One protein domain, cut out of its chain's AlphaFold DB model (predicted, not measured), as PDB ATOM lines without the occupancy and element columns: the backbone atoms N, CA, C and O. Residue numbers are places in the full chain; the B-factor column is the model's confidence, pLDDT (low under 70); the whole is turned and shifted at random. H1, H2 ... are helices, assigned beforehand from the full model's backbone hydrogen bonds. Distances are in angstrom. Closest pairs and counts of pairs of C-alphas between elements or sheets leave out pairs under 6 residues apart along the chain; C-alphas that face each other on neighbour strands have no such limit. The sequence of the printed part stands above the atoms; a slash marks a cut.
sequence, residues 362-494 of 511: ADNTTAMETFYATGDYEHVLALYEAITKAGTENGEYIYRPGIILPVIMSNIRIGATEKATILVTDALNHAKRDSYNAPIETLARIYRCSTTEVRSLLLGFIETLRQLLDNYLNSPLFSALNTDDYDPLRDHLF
ATOM      1  N   ALA A 362       9.127 -30.387 -23.086       76.00
ATOM      2  CA  ALA A 362       9.517 -29.874 -21.778       76.00
ATOM      3  C   ALA A 362       8.444 -30.145 -20.706       76.00
ATOM      4  O   ALA A 362       8.804 -30.415 -19.556       76.00
ATOM      5  N   ASP A 363       7.149 -30.129 -21.049       79.12
ATOM      6  CA  ASP A 363       6.080 -30.653 -20.186       79.12
ATOM      7  C   ASP A 363       5.550 -32.009 -20.659       79.12
ATOM      8  O   ASP A 363       4.646 -32.130 -21.484       79.12
ATOM      9  N   ASN A 364       6.087 -33.061 -20.049       84.44
ATOM     10  CA  ASN A 364       5.735 -34.434 -20.387       84.44
ATOM     11  C   ASN A 364       4.418 -34.913 -19.757       84.44
ATOM     12  O   ASN A 364       3.935 -35.973 -20.129       84.44
ATOM     13  N   THR A 365       3.830 -34.176 -18.806       85.12
ATOM     14  CA  THR A 365       2.674 -34.663 -18.020       85.12
ATOM     15  C   THR A 365       1.456 -34.911 -18.904       85.12
ATOM     16  O   THR A 365       0.950 -36.028 -18.967       85.12
ATOM     17  N   THR A 366       1.062 -33.883 -19.663       85.31
ATOM     18  CA  THR A 366      -0.077 -33.934 -20.588       85.31
ATOM     19  C   THR A 366       0.092 -35.062 -21.603       85.31
ATOM     20  O   THR A 366      -0.845 -35.810 -21.863       85.31
ATOM     21  N   ALA A 367       1.304 -35.237 -22.139       90.31
ATOM     22  CA  ALA A 367       1.583 -36.291 -23.107       90.31
ATOM     23  C   ALA A 367       1.555 -37.694 -22.498       90.31
ATOM     24  O   ALA A 367       0.958 -38.592 -23.085       90.31
ATOM     25  N   MET A 368       2.129 -37.887 -21.306       91.06
ATOM     26  CA  MET A 368       2.080 -39.168 -20.593       91.06
ATOM     27  C   MET A 368       0.640 -39.610 -20.331       91.06
ATOM     28  O   MET A 368       0.296 -40.762 -20.585       91.06
ATOM     29  N   GLU A 369      -0.195 -38.695 -19.843       88.69
ATOM     30  CA  GLU A 369      -1.606 -38.960 -19.560       88.69
ATOM     31  C   GLU A 369      -2.391 -39.235 -20.849       88.69
ATOM     32  O   GLU A 369      -3.126 -40.217 -20.913       88.69
ATOM     33  N   THR A 370      -2.173 -38.440 -21.901       90.75
ATOM     34  CA  THR A 370      -2.871 -38.589 -23.192       90.75
ATOM     35  C   THR A 370      -2.506 -39.898 -23.903       90.75
ATOM     36  O   THR A 370      -3.391 -40.630 -24.355       90.75
ATOM     37  N   PHE A 371      -1.219 -40.251 -23.969       93.00
ATOM     38  CA  PHE A 371      -0.783 -41.525 -24.555       93.00
ATOM     39  C   PHE A 371      -1.254 -42.722 -23.725       93.00
ATOM     40  O   PHE A 371      -1.686 -43.731 -24.278       93.00
ATOM     41  N   TYR A 372      -1.257 -42.611 -22.392       92.44
ATOM     42  CA  TYR A 372      -1.813 -43.661 -21.543       92.44
ATOM     43  C   TYR A 372      -3.318 -43.858 -21.776       92.44
ATOM     44  O   TYR A 372      -3.765 -44.995 -21.946       92.44
ATOM     45  N   ALA A 373      -4.082 -42.763 -21.832       88.50
ATOM     46  CA  ALA A 373      -5.531 -42.764 -22.038       88.50
ATOM     47  C   ALA A 373      -5.948 -43.411 -23.368       88.50
ATOM     48  O   ALA A 373      -6.986 -44.070 -23.437       88.50
ATOM     49  N   THR A 374      -5.122 -43.261 -24.406       89.62
ATOM     50  CA  THR A 374      -5.333 -43.846 -25.743       89.62
ATOM     51  C   THR A 374      -4.784 -45.266 -25.890       89.62
ATOM     52  O   THR A 374      -4.969 -45.894 -26.933       89.62
ATOM     53  N   GLY A 375      -4.135 -45.807 -24.854       90.31
ATOM     54  CA  GLY A 375      -3.504 -47.127 -24.888       90.31
ATOM     55  C   GLY A 375      -2.170 -47.170 -25.638       90.31
ATOM     56  O   GLY A 375      -1.633 -48.258 -25.861       90.31
ATOM     57  N   ASP A 376      -1.608 -46.016 -26.000       91.69
ATOM     58  CA  ASP A 376      -0.299 -45.891 -26.639       91.69
ATOM     59  C   ASP A 376       0.834 -45.979 -25.604       91.69
ATOM     60  O   ASP A 376       1.584 -45.042 -25.308       91.69
ATOM     61  N   TYR A 377       0.942 -47.161 -25.001       93.69
ATOM     62  CA  TYR A 377       1.931 -47.451 -23.969       93.69
ATOM     63  C   TYR A 377       3.368 -47.376 -24.499       93.69
ATOM     64  O   TYR A 377       4.292 -47.144 -23.721       93.69
ATOM     65  N   GLU A 378       3.581 -47.553 -25.805       92.94
ATOM     66  CA  GLU A 378       4.909 -47.442 -26.409       92.94
ATOM     67  C   GLU A 378       5.431 -46.002 -26.333       92.94
ATOM     68  O   GLU A 378       6.563 -45.801 -25.880       92.94
ATOM     69  N   HIS A 379       4.605 -45.002 -26.663       91.94
ATOM     70  CA  HIS A 379       4.991 -43.594 -26.534       91.94
ATOM     71  C   HIS A 379       5.190 -43.168 -25.073       91.94
ATOM     72  O   HIS A 379       6.159 -42.460 -24.783       91.94
ATOM     73  N   VAL A 380       4.364 -43.652 -24.132       94.12
ATOM     74  CA  VAL A 380       4.572 -43.409 -22.685       94.12
ATOM     75  C   VAL A 380       5.968 -43.872 -22.250       94.12
ATOM     76  O   VAL A 380       6.716 -43.142 -21.591       94.12
ATOM     77  N   LEU A 381       6.350 -45.091 -22.635       93.81
ATOM     78  CA  LEU A 381       7.645 -45.663 -22.266       93.81
ATOM     79  C   LEU A 381       8.809 -44.981 -22.992       93.81
ATOM     80  O   LEU A 381       9.849 -44.746 -22.371       93.81
ATOM     81  N   ALA A 382       8.639 -44.613 -24.264       90.50
ATOM     82  CA  ALA A 382       9.645 -43.880 -25.028       90.50
ATOM     83  C   ALA A 382       9.934 -42.500 -24.416       90.50
ATOM     84  O   ALA A 382      11.104 -42.141 -24.244       90.50
ATOM     85  N   LEU A 383       8.894 -41.764 -24.011       89.62
ATOM     86  CA  LEU A 383       9.049 -40.498 -23.293       89.62
ATOM     87  C   LEU A 383       9.776 -40.700 -21.963       89.62
ATOM     88  O   LEU A 383      10.708 -39.962 -21.647       89.62
ATOM     89  N   TYR A 384       9.417 -41.731 -21.194       90.62
ATOM     90  CA  TYR A 384      10.076 -42.005 -19.916       90.62
ATOM     91  C   TYR A 384      11.564 -42.330 -20.095       90.62
ATOM     92  O   TYR A 384      12.418 -41.834 -19.352       90.62
ATOM     93  N   GLU A 385      11.906 -43.115 -21.115       88.56
ATOM     94  CA  GLU A 385      13.297 -43.367 -21.481       88.56
ATOM     95  C   GLU A 385      14.038 -42.094 -21.903       88.56
ATOM     96  O   GLU A 385      15.203 -41.922 -21.543       88.56
ATOM     97  N   ALA A 386      13.396 -41.197 -22.654       85.00
ATOM     98  CA  ALA A 386      14.000 -39.930 -23.063       85.00
ATOM     99  C   ALA A 386      14.290 -39.027 -21.851       85.00
ATOM    100  O   ALA A 386      15.416 -38.540 -21.709       85.00
ATOM    101  N   ILE A 387      13.326 -38.882 -20.934       82.94
ATOM    102  CA  ILE A 387      13.467 -38.080 -19.707       82.94
ATOM    103  C   ILE A 387      14.582 -38.646 -18.818       82.94
ATOM    104  O   ILE A 387      15.425 -37.906 -18.310       82.94
ATOM    105  N   THR A 388      14.624 -39.969 -18.642       83.31
ATOM    106  CA  THR A 388      15.656 -40.620 -17.818       83.31
ATOM    107  C   THR A 388      17.051 -40.524 -18.441       83.31
ATOM    108  O   THR A 388      18.019 -40.306 -17.709       83.31
ATOM    109  N   LYS A 389      17.176 -40.628 -19.775       79.88
ATOM    110  CA  LYS A 389      18.453 -40.480 -20.505       79.88
ATOM    111  C   LYS A 389      18.982 -39.050 -20.501       79.88
ATOM    112  O   LYS A 389      20.193 -38.877 -20.388       79.88
ATOM    113  N   ALA A 390      18.108 -38.047 -20.599       72.25
ATOM    114  CA  ALA A 390      18.497 -36.639 -20.490       72.25
ATOM    115  C   ALA A 390      19.082 -36.297 -19.103       72.25
ATOM    116  O   ALA A 390      19.767 -35.289 -18.946       72.25
ATOM    117  N   GLY A 391      18.857 -37.159 -18.103       61.28
ATOM    118  CA  GLY A 391      19.272 -36.932 -16.727       61.28
ATOM    119  C   GLY A 391      18.475 -35.798 -16.079       61.28
ATOM    120  O   GLY A 391      17.773 -35.026 -16.728       61.28
ATOM    121  N   THR A 392      18.596 -35.644 -14.761       54.47
ATOM    122  CA  THR A 392      17.945 -34.553 -14.009       54.47
ATOM    123  C   THR A 392      18.478 -33.149 -14.358       54.47
ATOM    124  O   THR A 392      18.196 -32.200 -13.628       54.47
ATOM    125  N   GLU A 393      19.256 -32.992 -15.435       44.53
ATOM    126  CA  GLU A 393      19.808 -31.713 -15.905       44.53
ATOM    127  C   GLU A 393      18.701 -30.727 -16.319       44.53
ATOM    128  O   GLU A 393      18.850 -29.528 -16.097       44.53
ATOM    129  N   ASN A 394      17.546 -31.231 -16.770       47.53
ATOM    130  CA  ASN A 394      16.355 -30.423 -17.077       47.53
ATOM    131  C   ASN A 394      15.412 -30.207 -15.873       47.53
ATOM    132  O   ASN A 394      14.368 -29.577 -16.007       47.53
ATOM    133  N   GLY A 395      15.745 -30.725 -14.683       54.66
ATOM    134  CA  GLY A 395      14.957 -30.506 -13.462       54.66
ATOM    135  C   GLY A 395      13.629 -31.275 -13.357       54.66
ATOM    136  O   GLY A 395      12.873 -31.035 -12.415       54.66
ATOM    137  N   GLU A 396      13.335 -32.209 -14.268       60.41
ATOM    138  CA  GLU A 396      12.106 -33.012 -14.237       60.41
ATOM    139  C   GLU A 396      12.204 -34.153 -13.203       60.41
ATOM    140  O   GLU A 396      13.081 -35.017 -13.269       60.41
ATOM    141  N   TYR A 397      11.299 -34.165 -12.219       76.50
ATOM    142  CA  TYR A 397      11.252 -35.215 -11.200       76.50
ATOM    143  C   TYR A 397      10.445 -36.422 -11.685       76.50
ATOM    144  O   TYR A 397       9.216 -36.420 -11.636       76.50
ATOM    145  N   ILE A 398      11.151 -37.474 -12.105       82.94
ATOM    146  CA  ILE A 398      10.560 -38.667 -12.733       82.94
ATOM    147  C   ILE A 398       9.592 -39.454 -11.844       82.94
ATOM    148  O   ILE A 398       8.774 -40.195 -12.371       82.94
ATOM    149  N   TYR A 399       9.672 -39.314 -10.517       87.38
ATOM    150  CA  TYR A 399       8.802 -40.028  -9.573       87.38
ATOM    151  C   TYR A 399       7.540 -39.249  -9.194       87.38
ATOM    152  O   TYR A 399       6.803 -39.685  -8.311       87.38
ATOM    153  N   ARG A 400       7.269 -38.098  -9.826       87.12
ATOM    154  CA  ARG A 400       5.994 -37.404  -9.612       87.12
ATOM    155  C   ARG A 400       4.828 -38.213 -10.212       87.12
ATOM    156  O   ARG A 400       5.040 -38.895 -11.218       87.12
ATOM    157  N   PRO A 401       3.600 -38.095  -9.669       89.31
ATOM    158  CA  PRO A 401       2.465 -38.935 -10.058       89.31
ATOM    159  C   PRO A 401       2.168 -38.925 -11.561       89.31
ATOM    160  O   PRO A 401       2.139 -39.991 -12.166       89.31
ATOM    161  N   GLY A 402       2.067 -37.739 -12.172       87.19
ATOM    162  CA  GLY A 402       1.741 -37.575 -13.598       87.19
ATOM    163  C   GLY A 402       2.823 -38.040 -14.586       87.19
ATOM    164  O   GLY A 402       2.636 -37.946 -15.790       87.19
ATOM    165  N   ILE A 403       3.968 -38.536 -14.102       89.81
ATOM    166  CA  ILE A 403       4.965 -39.227 -14.937       89.81
ATOM    167  C   ILE A 403       4.984 -40.714 -14.592       89.81
ATOM    168  O   ILE A 403       4.831 -41.564 -15.465       89.81
ATOM    169  N   ILE A 404       5.194 -41.050 -13.317       93.06
ATOM    170  CA  ILE A 404       5.513 -42.431 -12.954       93.06
ATOM    171  C   ILE A 404       4.293 -43.350 -12.947       93.06
ATOM    172  O   ILE A 404       4.448 -44.532 -13.248       93.06
ATOM    173  N   LEU A 405       3.091 -42.844 -12.638       94.44
ATOM    174  CA  LEU A 405       1.880 -43.671 -12.660       94.44
ATOM    175  C   LEU A 405       1.558 -44.155 -14.084       94.44
ATOM    176  O   LEU A 405       1.424 -45.373 -14.235       94.44
ATOM    177  N   PRO A 406       1.541 -43.294 -15.128       94.94
ATOM    178  CA  PRO A 406       1.378 -43.750 -16.510       94.94
ATOM    179  C   PRO A 406       2.398 -44.818 -16.910       94.94
ATOM    180  O   PRO A 406       2.046 -45.819 -17.528       94.94
ATOM    181  N   VAL A 407       3.661 -44.659 -16.507       95.50
ATOM    182  CA  VAL A 407       4.756 -45.582 -16.851       95.50
ATOM    183  C   VAL A 407       4.614 -46.934 -16.153       95.50
ATOM    184  O   VAL A 407       4.778 -47.984 -16.783       95.50
ATOM    185  N   ILE A 408       4.311 -46.927 -14.853       95.88
ATOM    186  CA  ILE A 408       4.044 -48.141 -14.074       95.88
ATOM    187  C   ILE A 408       2.878 -48.897 -14.703       95.88
ATOM    188  O   ILE A 408       3.010 -50.084 -15.011       95.88
ATOM    189  N   MET A 409       1.759 -48.205 -14.923       95.00
ATOM    190  CA  MET A 409       0.557 -48.829 -15.450       95.00
ATOM    191  C   MET A 409       0.762 -49.320 -16.883       95.00
ATOM    192  O   MET A 409       0.374 -50.443 -17.190       95.00
ATOM    193  N   SER A 410       1.477 -48.575 -17.724       95.38
ATOM    194  CA  SER A 410       1.873 -49.026 -19.065       95.38
ATOM    195  C   SER A 410       2.659 -50.339 -19.014       95.38
ATOM    196  O   SER A 410       2.322 -51.278 -19.731       95.38
ATOM    197  N   ASN A 411       3.647 -50.468 -18.112       95.88
ATOM    198  CA  ASN A 411       4.392 -51.724 -17.930       95.88
ATOM    199  C   ASN A 411       3.484 -52.880 -17.479       95.88
ATOM    200  O   ASN A 411       3.658 -54.007 -17.941       95.88
ATOM    201  N   ILE A 412       2.509 -52.616 -16.604       93.56
ATOM    202  CA  ILE A 412       1.514 -53.614 -16.184       93.56
ATOM    203  C   ILE A 412       0.675 -54.068 -17.382       93.56
ATOM    204  O   ILE A 412       0.528 -55.272 -17.596       93.56
ATOM    205  N   ARG A 413       0.163 -53.121 -18.177       91.44
ATOM    206  CA  ARG A 413      -0.733 -53.371 -19.319       91.44
ATOM    207  C   ARG A 413      -0.054 -54.168 -20.435       91.44
ATOM    208  O   ARG A 413      -0.692 -55.035 -21.022       91.44
ATOM    209  N   ILE A 414       1.244 -53.958 -20.670       93.81
ATOM    210  CA  ILE A 414       2.031 -54.757 -21.630       93.81
ATOM    211  C   ILE A 414       2.578 -56.073 -21.039       93.81
ATOM    212  O   ILE A 414       3.331 -56.787 -21.702       93.81
ATOM    213  N   GLY A 415       2.243 -56.403 -19.786       91.56
ATOM    214  CA  GLY A 415       2.661 -57.640 -19.119       91.56
ATOM    215  C   GLY A 415       4.096 -57.642 -18.574       91.56
ATOM    216  O   GLY A 415       4.580 -58.679 -18.120       91.56
ATOM    217  N   ALA A 416       4.783 -56.498 -18.557       93.75
ATOM    218  CA  ALA A 416       6.120 -56.327 -17.987       93.75
ATOM    219  C   ALA A 416       6.072 -56.143 -16.453       93.75
ATOM    220  O   ALA A 416       6.601 -55.177 -15.896       93.75
ATOM    221  N   THR A 417       5.434 -57.086 -15.755       89.56
ATOM    222  CA  THR A 417       5.111 -56.984 -14.320       89.56
ATOM    223  C   THR A 417       6.341 -56.880 -13.424       89.56
ATOM    224  O   THR A 417       6.328 -56.111 -12.471       89.56
ATOM    225  N   GLU A 418       7.435 -57.573 -13.749       92.75
ATOM    226  CA  GLU A 418       8.688 -57.476 -12.989       92.75
ATOM    227  C   GLU A 418       9.257 -56.048 -13.012       92.75
ATOM    228  O   GLU A 418       9.616 -55.502 -11.968       92.75
ATOM    229  N   LYS A 419       9.264 -55.405 -14.189       94.00
ATOM    230  CA  LYS A 419       9.683 -54.002 -14.325       94.00
ATOM    231  C   LYS A 419       8.745 -53.070 -13.562       94.00
ATOM    232  O   LYS A 419       9.223 -52.180 -12.865       94.00
ATOM    233  N   ALA A 420       7.433 -53.293 -13.657       94.12
ATOM    234  CA  ALA A 420       6.446 -52.510 -12.917       94.12
ATOM    235  C   ALA A 420       6.667 -52.598 -11.399       94.12
ATOM    236  O   ALA A 420       6.682 -51.569 -10.727       94.12
ATOM    237  N   THR A 421       6.918 -53.794 -10.858       94.69
ATOM    238  CA  THR A 421       7.200 -53.998  -9.428       94.69
ATOM    239  C   THR A 421       8.440 -53.235  -8.972       94.69
ATOM    240  O   THR A 421       8.413 -52.614  -7.906       94.69
ATOM    241  N   ILE A 422       9.509 -53.230  -9.776       94.62
ATOM    242  CA  ILE A 422      10.719 -52.446  -9.486       94.62
ATOM    243  C   ILE A 422      10.378 -50.949  -9.458       94.62
ATOM    244  O   ILE A 422      10.637 -50.284  -8.456       94.62
ATOM    245  N   LEU A 423       9.723 -50.441 -10.505       94.75
ATOM    246  CA  LEU A 423       9.371 -49.023 -10.630       94.75
ATOM    247  C   LEU A 423       8.466 -48.533  -9.491       94.75
ATOM    248  O   LEU A 423       8.728 -47.479  -8.915       94.75
ATOM    249  N   VAL A 424       7.433 -49.303  -9.126       95.06
ATOM    250  CA  VAL A 424       6.541 -48.978  -7.997       95.06
ATOM    251  C   VAL A 424       7.319 -48.946  -6.684       95.06
ATOM    252  O   VAL A 424       7.128 -48.039  -5.874       95.06
ATOM    253  N   THR A 425       8.207 -49.919  -6.465       95.06
ATOM    254  CA  THR A 425       9.017 -50.001  -5.242       95.06
ATOM    255  C   THR A 425       9.945 -48.795  -5.114       95.06
ATOM    256  O   THR A 425      10.007 -48.171  -4.049       95.06
ATOM    257  N   ASP A 426      10.630 -48.433  -6.197       93.44
ATOM    258  CA  ASP A 426      11.541 -47.292  -6.233       93.44
ATOM    259  C   ASP A 426      10.789 -45.973  -6.027       93.44
ATOM    260  O   ASP A 426      11.166 -45.179  -5.156       93.44
ATOM    261  N   ALA A 427       9.668 -45.781  -6.730       92.81
ATOM    262  CA  ALA A 427       8.799 -44.620  -6.565       92.81
ATOM    263  C   ALA A 427       8.285 -44.489  -5.123       92.81
ATOM    264  O   ALA A 427       8.330 -43.405  -4.538       92.81
ATOM    265  N   LEU A 428       7.866 -45.598  -4.505       93.69
ATOM    266  CA  LEU A 428       7.363 -45.616  -3.131       93.69
ATOM    267  C   LEU A 428       8.454 -45.247  -2.119       93.69
ATOM    268  O   LEU A 428       8.195 -44.520  -1.155       93.69
ATOM    269  N   ASN A 429       9.676 -45.742  -2.319       91.88
ATOM    270  CA  ASN A 429      10.815 -45.408  -1.467       91.88
ATOM    271  C   ASN A 429      11.190 -43.925  -1.587       91.88
ATOM    272  O   ASN A 429      11.429 -43.270  -0.567       91.88
ATOM    273  N   HIS A 430      11.178 -43.386  -2.808       89.38
ATOM    274  CA  HIS A 430      11.390 -41.965  -3.071       89.38
ATOM    275  C   HIS A 430      10.314 -41.088  -2.417       89.38
ATOM    276  O   HIS A 430      10.647 -40.221  -1.608       89.38
ATOM    277  N   ALA A 431       9.031 -41.379  -2.650       88.25
ATOM    278  CA  ALA A 431       7.916 -40.624  -2.077       88.25
ATOM    279  C   ALA A 431       7.921 -40.640  -0.535       88.25
ATOM    280  O   ALA A 431       7.728 -39.606   0.111       88.25
ATOM    281  N   LYS A 432       8.228 -41.791   0.088       88.50
ATOM    282  CA  LYS A 432       8.407 -41.882   1.550       88.50
ATOM    283  C   LYS A 432       9.546 -40.985   2.028       88.50
ATOM    284  O   LYS A 432       9.371 -40.248   2.996       88.50
ATOM    285  N   ARG A 433      10.710 -41.032   1.371       86.06
ATOM    286  CA  ARG A 433      11.873 -40.209   1.738       86.06
ATOM    287  C   ARG A 433      11.553 -38.716   1.662       86.06
ATOM    288  O   ARG A 433      11.901 -37.985   2.594       86.06
ATOM    289  N   ASP A 434      10.887 -38.297   0.592       80.81
ATOM    290  CA  ASP A 434      10.446 -36.921   0.367       80.81
ATOM    291  C   ASP A 434       9.489 -36.455   1.470       80.81
ATOM    292  O   ASP A 434       9.672 -35.375   2.039       80.81
ATOM    293  N   SER A 435       8.537 -37.311   1.857       78.25
ATOM    294  CA  SER A 435       7.575 -37.025   2.928       78.25
ATOM    295  C   SER A 435       8.244 -36.733   4.275       78.25
ATOM    296  O   SER A 435       7.721 -35.924   5.046       78.25
ATOM    297  N   TYR A 436       9.385 -37.351   4.585       74.06
ATOM    298  CA  TYR A 436      10.066 -37.137   5.868       74.06
ATOM    299  C   TYR A 436      11.025 -35.943   5.876       74.06
ATOM    300  O   TYR A 436      11.202 -35.331   6.925       74.06
ATOM    301  N   ASN A 437      11.652 -35.617   4.742       76.38
ATOM    302  CA  ASN A 437      12.880 -34.813   4.754       76.38
ATOM    303  C   ASN A 437      12.837 -33.528   3.915       76.38
ATOM    304  O   ASN A 437      13.722 -32.688   4.080       76.38
ATOM    305  N   ALA A 438      11.869 -33.355   3.011       81.50
ATOM    306  CA  ALA A 438      11.857 -32.207   2.104       81.50
ATOM    307  C   ALA A 438      11.052 -31.008   2.665       81.50
ATOM    308  O   ALA A 438       9.972 -31.206   3.237       81.50
ATOM    309  N   PRO A 439      11.539 -29.758   2.482       89.12
ATOM    310  CA  PRO A 439      10.757 -28.543   2.732       89.12
ATOM    311  C   PRO A 439       9.474 -28.512   1.896       89.12
ATOM    312  O   PRO A 439       9.449 -29.035   0.778       89.12
ATOM    313  N   ILE A 440       8.417 -27.882   2.413       88.12
ATOM    314  CA  ILE A 440       7.097 -27.891   1.763       88.12
ATOM    315  C   ILE A 440       7.109 -27.146   0.423       88.12
ATOM    316  O   ILE A 440       6.474 -27.591  -0.526       88.12
ATOM    317  N   GLU A 441       7.899 -26.081   0.307       89.56
ATOM    318  CA  GLU A 441       8.080 -25.306  -0.924       89.56
ATOM    319  C   GLU A 441       8.802 -26.130  -1.997       89.56
ATOM    320  O   GLU A 441       8.448 -26.095  -3.176       89.56
ATOM    321  N   THR A 442       9.794 -26.923  -1.583       86.44
ATOM    322  CA  THR A 442      10.512 -27.836  -2.477       86.44
ATOM    323  C   THR A 442       9.581 -28.925  -2.994       86.44
ATOM    324  O   THR A 442       9.592 -29.206  -4.190       86.44
ATOM    325  N   LEU A 443       8.762 -29.508  -2.114       85.06
ATOM    326  CA  LEU A 443       7.764 -30.505  -2.496       85.06
ATOM    327  C   LEU A 443       6.742 -29.917  -3.472       85.06
ATOM    328  O   LEU A 443       6.506 -30.512  -4.517       85.06
ATOM    329  N   ALA A 444       6.172 -28.751  -3.162       86.56
ATOM    330  CA  ALA A 444       5.170 -28.093  -4.002       86.56
ATOM    331  C   ALA A 444       5.695 -27.870  -5.428       86.56
ATOM    332  O   ALA A 444       5.022 -28.196  -6.404       86.56
ATOM    333  N   ARG A 445       6.954 -27.432  -5.552       85.56
ATOM    334  CA  ARG A 445       7.630 -27.278  -6.846       85.56
ATOM    335  C   ARG A 445       7.845 -28.610  -7.572       85.56
ATOM    336  O   ARG A 445       7.617 -28.679  -8.773       85.56
ATOM    337  N   ILE A 446       8.291 -29.652  -6.867       82.00
ATOM    338  CA  ILE A 446       8.537 -30.987  -7.445       82.00
ATOM    339  C   ILE A 446       7.241 -31.608  -7.986       82.00
ATOM    340  O   ILE A 446       7.218 -32.134  -9.098       82.00
ATOM    341  N   TYR A 447       6.173 -31.532  -7.195       83.69
ATOM    342  CA  TYR A 447       4.866 -32.107  -7.513       83.69
ATOM    343  C   TYR A 447       3.976 -31.154  -8.324       83.69
ATOM    344  O   TYR A 447       2.840 -31.512  -8.609       83.69
ATOM    345  N   ARG A 448       4.479 -29.963  -8.689       82.94
ATOM    346  CA  ARG A 448       3.766 -28.912  -9.438       82.94
ATOM    347  C   ARG A 448       2.356 -28.622  -8.892       82.94
ATOM    348  O   ARG A 448       1.394 -28.540  -9.642       82.94
ATOM    349  N   CYS A 449       2.239 -28.465  -7.575       85.19
ATOM    350  CA  CYS A 449       0.976 -28.157  -6.894       85.19
ATOM    351  C   CYS A 449       1.170 -27.064  -5.834       85.19
ATOM    352  O   CYS A 449       2.293 -26.620  -5.578       85.19
ATOM    353  N   SER A 450       0.080 -26.607  -5.213       91.00
ATOM    354  CA  SER A 450       0.165 -25.598  -4.156       91.00
ATOM    355  C   SER A 450       0.832 -26.151  -2.889       91.00
ATOM    356  O   SER A 450       0.774 -27.344  -2.577       91.00
ATOM    357  N   THR A 451       1.443 -25.269  -2.092       90.50
ATOM    358  CA  THR A 451       2.016 -25.648  -0.785       90.50
ATOM    359  C   THR A 451       0.960 -26.167   0.189       90.50
ATOM    360  O   THR A 451       1.285 -26.948   1.082       90.50
ATOM    361  N   THR A 452      -0.300 -25.774   0.005       90.25
ATOM    362  CA  THR A 452      -1.440 -26.198   0.823       90.25
ATOM    363  C   THR A 452      -1.841 -27.650   0.550       90.25
ATOM    364  O   THR A 452      -2.233 -28.360   1.474       90.25
ATOM    365  N   GLU A 453      -1.711 -28.108  -0.697       89.44
ATOM    366  CA  GLU A 453      -2.190 -29.423  -1.156       89.44
ATOM    367  C   GLU A 453      -1.085 -30.478  -1.221       89.44
ATOM    368  O   GLU A 453      -1.356 -31.677  -1.158       89.44
ATOM    369  N   VAL A 454       0.184 -30.074  -1.315       90.19
ATOM    370  CA  VAL A 454       1.261 -31.028  -1.612       90.19
ATOM    371  C   VAL A 454       1.382 -32.168  -0.596       90.19
ATOM    372  O   VAL A 454       1.726 -33.293  -0.952       90.19
ATOM    373  N   ARG A 455       1.073 -31.913   0.682       88.31
ATOM    374  CA  ARG A 455       1.129 -32.944   1.729       88.31
ATOM    375  C   ARG A 455       0.015 -33.977   1.580       88.31
ATOM    376  O   ARG A 455       0.291 -35.161   1.764       88.31
ATOM    377  N   SER A 456      -1.209 -33.555   1.263       89.25
ATOM    378  CA  SER A 456      -2.317 -34.489   1.032       89.25
ATOM    379  C   SER A 456      -2.096 -35.280  -0.254       89.25
ATOM    380  O   SER A 456      -2.245 -36.500  -0.229       89.25
ATOM    381  N   LEU A 457      -1.645 -34.621  -1.325       89.56
ATOM    382  CA  LEU A 457      -1.321 -35.267  -2.598       89.56
ATOM    383  C   LEU A 457      -0.211 -36.312  -2.437       89.56
ATOM    384  O   LEU A 457      -0.360 -37.442  -2.894       89.56
ATOM    385  N   LEU A 458       0.867 -35.985  -1.715       90.25
ATOM    386  CA  LEU A 458       1.957 -36.924  -1.439       90.25
ATOM    387  C   LEU A 458       1.498 -38.135  -0.615       90.25
ATOM    388  O   LEU A 458       1.897 -39.261  -0.903       90.25
ATOM    389  N   LEU A 459       0.670 -37.921   0.413       90.81
ATOM    390  CA  LEU A 459       0.128 -39.012   1.227       90.81
ATOM    391  C   LEU A 459      -0.786 -39.927   0.407       90.81
ATOM    392  O   LEU A 459      -0.645 -41.145   0.498       90.81
ATOM    393  N   GLY A 460      -1.668 -39.343  -0.411       91.50
ATOM    394  CA  GLY A 460      -2.513 -40.087  -1.344       91.50
ATOM    395  C   GLY A 460      -1.672 -40.908  -2.317       91.50
ATOM    396  O   GLY A 460      -1.865 -42.111  -2.427       91.50
ATOM    397  N   PHE A 461      -0.652 -40.294  -2.917       93.69
ATOM    398  CA  PHE A 461       0.253 -40.960  -3.847       93.69
ATOM    399  C   PHE A 461       1.030 -42.130  -3.219       93.69
ATOM    400  O   PHE A 461       1.125 -43.202  -3.817       93.69
ATOM    401  N   ILE A 462       1.547 -41.969  -1.994       94.19
ATOM    402  CA  ILE A 462       2.194 -43.064  -1.249       94.19
ATOM    403  C   ILE A 462       1.223 -44.230  -1.053       94.19
ATOM    404  O   ILE A 462       1.628 -45.387  -1.174       94.19
ATOM    405  N   GLU A 463      -0.034 -43.937  -0.728       94.06
ATOM    406  CA  GLU A 463      -1.044 -44.967  -0.519       94.06
ATOM    407  C   GLU A 463      -1.430 -45.657  -1.831       94.06
ATOM    408  O   GLU A 463      -1.462 -46.885  -1.872       94.06
ATOM    409  N   THR A 464      -1.594 -44.910  -2.926       94.31
ATOM    410  CA  THR A 464      -1.798 -45.461  -4.274       94.31
ATOM    411  C   THR A 464      -0.682 -46.433  -4.659       94.31
ATOM    412  O   THR A 464      -0.951 -47.562  -5.069       94.31
ATOM    413  N   LEU A 465       0.583 -46.041  -4.470       95.50
ATOM    414  CA  LEU A 465       1.731 -46.903  -4.767       95.50
ATOM    415  C   LEU A 465       1.766 -48.156  -3.879       95.50
ATOM    416  O   LEU A 465       2.112 -49.232  -4.360       95.50
ATOM    417  N   ARG A 466       1.399 -48.044  -2.595       94.81
ATOM    418  CA  ARG A 466       1.283 -49.210  -1.700       94.81
ATOM    419  C   ARG A 466       0.189 -50.161  -2.149       94.81
ATOM    420  O   ARG A 466       0.426 -51.360  -2.172       94.81
ATOM    421  N   GLN A 467      -0.981 -49.647  -2.515       92.75
ATOM    422  CA  GLN A 467      -2.082 -50.480  -2.991       92.75
ATOM    423  C   GLN A 467      -1.697 -51.218  -4.277       92.75
ATOM    424  O   GLN A 467      -1.894 -52.431  -4.357       92.75
ATOM    425  N   LEU A 468      -1.065 -50.528  -5.230       93.50
ATOM    426  CA  LEU A 468      -0.528 -51.148  -6.442       93.50
ATOM    427  C   LEU A 468       0.513 -52.234  -6.135       93.50
ATOM    428  O   LEU A 468       0.493 -53.301  -6.749       93.50
ATOM    429  N   LEU A 469       1.415 -51.987  -5.183       93.69
ATOM    430  CA  LEU A 469       2.472 -52.934  -4.837       93.69
ATOM    431  C   LEU A 469       1.941 -54.146  -4.066       93.69
ATOM    432  O   LEU A 469       2.153 -55.283  -4.475       93.69
ATOM    433  N   ASP A 470       1.270 -53.904  -2.943       91.12
ATOM    434  CA  ASP A 470       0.945 -54.924  -1.948       91.12
ATOM    435  C   ASP A 470      -0.358 -55.655  -2.284       91.12
ATOM    436  O   ASP A 470      -0.435 -56.877  -2.144       91.12
ATOM    437  N   ASN A 471      -1.375 -54.926  -2.755       87.38
ATOM    438  CA  ASN A 471      -2.707 -55.490  -2.990       87.38
ATOM    439  C   ASN A 471      -2.891 -56.012  -4.418       87.38
ATOM    440  O   ASN A 471      -3.782 -56.834  -4.639       87.38
ATOM    441  N   TYR A 472      -2.062 -55.559  -5.363       89.62
ATOM    442  CA  TYR A 472      -2.109 -55.991  -6.755       89.62
ATOM    443  C   TYR A 472      -0.857 -56.787  -7.147       89.62
ATOM    444  O   TYR A 472      -0.920 -58.015  -7.163       89.62
ATOM    445  N   LEU A 473       0.290 -56.143  -7.392       90.12
ATOM    446  CA  LEU A 473       1.485 -56.788  -7.970       90.12
ATOM    447  C   LEU A 473       2.049 -57.949  -7.132       90.12
ATOM    448  O   LEU A 473       2.416 -58.983  -7.689       90.12
ATOM    449  N   ASN A 474       2.093 -57.808  -5.806       91.31
ATOM    450  CA  ASN A 474       2.563 -58.854  -4.889       91.31
ATOM    451  C   ASN A 474       1.443 -59.793  -4.414       91.31
ATOM    452  O   ASN A 474       1.683 -60.663  -3.569       91.31
ATOM    453  N   SER A 475       0.220 -59.635  -4.927       88.62
ATOM    454  CA  SER A 475      -0.905 -60.460  -4.509       88.62
ATOM    455  C   SER A 475      -0.689 -61.921  -4.911       88.62
ATOM    456  O   SER A 475      -0.403 -62.211  -6.076       88.62
ATOM    457  N   PRO A 476      -0.927 -62.887  -4.005       82.94
ATOM    458  CA  PRO A 476      -0.899 -64.306  -4.356       82.94
ATOM    459  C   PRO A 476      -1.994 -64.687  -5.371       82.94
ATOM    460  O   PRO A 476      -1.953 -65.781  -5.927       82.94
ATOM    461  N   LEU A 477      -2.966 -63.798  -5.605       85.56
ATOM    462  CA  LEU A 477      -4.056 -63.951  -6.567       85.56
ATOM    463  C   LEU A 477      -3.899 -63.043  -7.799       85.56
ATOM    464  O   LEU A 477      -4.874 -62.866  -8.518       85.56
ATOM    465  N   PHE A 478      -2.711 -62.482  -8.058       82.81
ATOM    466  CA  PHE A 478      -2.469 -61.512  -9.140       82.81
ATOM    467  C   PHE A 478      -3.103 -61.905 -10.486       82.81
ATOM    468  O   PHE A 478      -3.791 -61.100 -11.101       82.81
ATOM    469  N   SER A 479      -2.959 -63.164 -10.911       79.50
ATOM    470  CA  SER A 479      -3.505 -63.657 -12.186       79.50
ATOM    471  C   SER A 479      -5.038 -63.709 -12.265       79.50
ATOM    472  O   SER A 479      -5.576 -63.922 -13.348       79.50
ATOM    473  N   ALA A 480      -5.737 -63.561 -11.138       81.56
ATOM    474  CA  ALA A 480      -7.193 -63.565 -11.036       81.56
ATOM    475  C   ALA A 480      -7.786 -62.170 -10.752       81.56
ATOM    476  O   ALA A 480      -9.008 -62.041 -10.695       81.56
ATOM    477  N   LEU A 481      -6.948 -61.147 -10.547       87.06
ATOM    478  CA  LEU A 481      -7.387 -59.771 -10.314       87.06
ATOM    479  C   LEU A 481      -7.611 -59.045 -11.643       87.06
ATOM    480  O   LEU A 481      -6.855 -59.229 -12.596       87.06
ATOM    481  N   ASN A 482      -8.632 -58.191 -11.696       85.75
ATOM    482  CA  ASN A 482      -8.836 -57.293 -12.826       85.75
ATOM    483  C   ASN A 482      -7.941 -56.057 -12.665       85.75
ATOM    484  O   ASN A 482      -8.038 -55.358 -11.658       85.75
ATOM    485  N   THR A 483      -7.088 -55.775 -13.651       85.88
ATOM    486  CA  THR A 483      -6.188 -54.610 -13.640       85.88
ATOM    487  C   THR A 483      -6.946 -53.295 -13.473       85.88
ATOM    488  O   THR A 483      -6.471 -52.413 -12.764       85.88
ATOM    489  N   ASP A 484      -8.138 -53.178 -14.064       85.44
ATOM    490  CA  ASP A 484      -8.935 -51.945 -14.024       85.44
ATOM    491  C   ASP A 484      -9.389 -51.573 -12.608       85.44
ATOM    492  O   ASP A 484      -9.643 -50.405 -12.329       85.44
ATOM    493  N   ASP A 485      -9.487 -52.535 -11.689       85.62
ATOM    494  CA  ASP A 485      -9.897 -52.268 -10.304       85.62
ATOM    495  C   ASP A 485      -8.767 -51.653  -9.464       85.62
ATOM    496  O   ASP A 485      -9.011 -51.147  -8.370       85.62
ATOM    497  N   TYR A 486      -7.539 -51.682  -9.983       87.94
ATOM    498  CA  TYR A 486      -6.338 -51.175  -9.323       87.94
ATOM    499  C   TYR A 486      -5.660 -50.054 -10.112       87.94
ATOM    500  O   TYR A 486      -4.590 -49.605  -9.711       87.94
ATOM    501  N   ASP A 487      -6.252 -49.609 -11.219       88.94
ATOM    502  CA  ASP A 487      -5.707 -48.550 -12.057       88.94
ATOM    503  C   ASP A 487      -6.048 -47.166 -11.475       88.94
ATOM    504  O   ASP A 487      -7.208 -46.750 -11.523       88.94
ATOM    505  N   PRO A 488      -5.071 -46.418 -10.930       88.00
ATOM    506  CA  PRO A 488      -5.329 -45.092 -10.374       88.00
ATOM    507  C   PRO A 488      -5.586 -44.031 -11.449       88.00
ATOM    508  O   PRO A 488      -5.956 -42.912 -11.110       88.00
ATOM    509  N   LEU A 489      -5.364 -44.364 -12.722       85.88
ATOM    510  CA  LEU A 489      -5.622 -43.513 -13.876       85.88
ATOM    511  C   LEU A 489      -6.896 -43.942 -14.611       85.88
ATOM    512  O   LEU A 489      -7.142 -43.485 -15.722       85.88
ATOM    513  N   ARG A 490      -7.713 -44.819 -14.012       77.19
ATOM    514  CA  ARG A 490      -8.930 -45.350 -14.635       77.19
ATOM    515  C   ARG A 490      -9.897 -44.260 -15.082       77.19
ATOM    516  O   ARG A 490     -10.468 -44.391 -16.154       77.19
ATOM    517  N   ASP A 491     -10.050 -43.198 -14.298       66.38
ATOM    518  CA  ASP A 491     -10.935 -42.077 -14.647       66.38
ATOM    519  C   ASP A 491     -10.417 -41.282 -15.862       66.38
ATOM    520  O   ASP A 491     -11.181 -40.570 -16.507       66.38
ATOM    521  N   HIS A 492      -9.130 -41.432 -16.200       59.25
ATOM    522  CA  HIS A 492      -8.509 -40.888 -17.409       59.25
ATOM    523  C   HIS A 492      -8.486 -41.884 -18.574       59.25
ATOM    524  O   HIS A 492      -8.173 -41.493 -19.696       59.25
ATOM    525  N   LEU A 493      -8.788 -43.168 -18.344       58.41
ATOM    526  CA  LEU A 493      -8.962 -44.111 -19.441       58.41
ATOM    527  C   LEU A 493     -10.242 -43.747 -20.181       58.41
ATOM    528  O   LEU A 493     -11.304 -43.606 -19.576       58.41
ATOM    529  N   PHE A 494     -10.151 -43.655 -21.504       53.12
ATOM    530  CA  PHE A 494     -11.335 -43.526 -22.336       53.12
ATOM    531  C   PHE A 494     -12.166 -44.813 -22.225       53.12
ATOM    532  O   PHE A 494     -11.912 -45.817 -22.897       53.12
TER     533      PHE A 494
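This is residues 362 to 494 of the 511 residues of an uncharacterized protein of Porphyromonadaceae bacterium (UniProt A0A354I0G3). An up-and-down bundle of helices, H3 between the pair H1 and H2 and the pair H4 and H6, with short H5 at one end and residues 475 to 480 sticking out at the other. The printed part has 133 residues, with six named helices, H1 to H6, and no named strand: all helix, compact, radius of gyration of the C-alphas 14.5 A, spans 42 by 28 by 26 A.

H4, residues 417 to 437, touches H6, residues 454 to 473, opposite ways at a shallow tilt of 30 degrees; closest C-alphas Leu 428 and Leu 465, 6.0 A. H4 touches H3, residues 401 to 413, the hub; closest C-alphas Ala 420 and Ile 408, 5.1 A. H3 touches H1, residues 364 to 373; closest C-alphas Gly 402 and Thr 365, 5.4 A. H2, residues 377 to 394, touches H3 with residues 377 to 384 alone; closest C-alphas Tyr 377 and Ser 410, 5.2 A. H5, residues 440 to 446, touches H6; closest C-alphas Ala 444 and Val 454, 5.4 A. Every O i to N i+4 pair is within hydrogen-bond range in H1, H4 and H5; 10 of 14 are in H2, 8 of 9 in H3, 14 of 16 in H6.

H4 runs 30.3 A from C-alpha 417 (5.111, -56.984, -14.320); H6, 26.5 A, ends at C-alpha 473 (1.485, -56.788, -7.970).

The printed part has no cut; pLDDT is under 70 at residues 391 to 396 and 491 to 494.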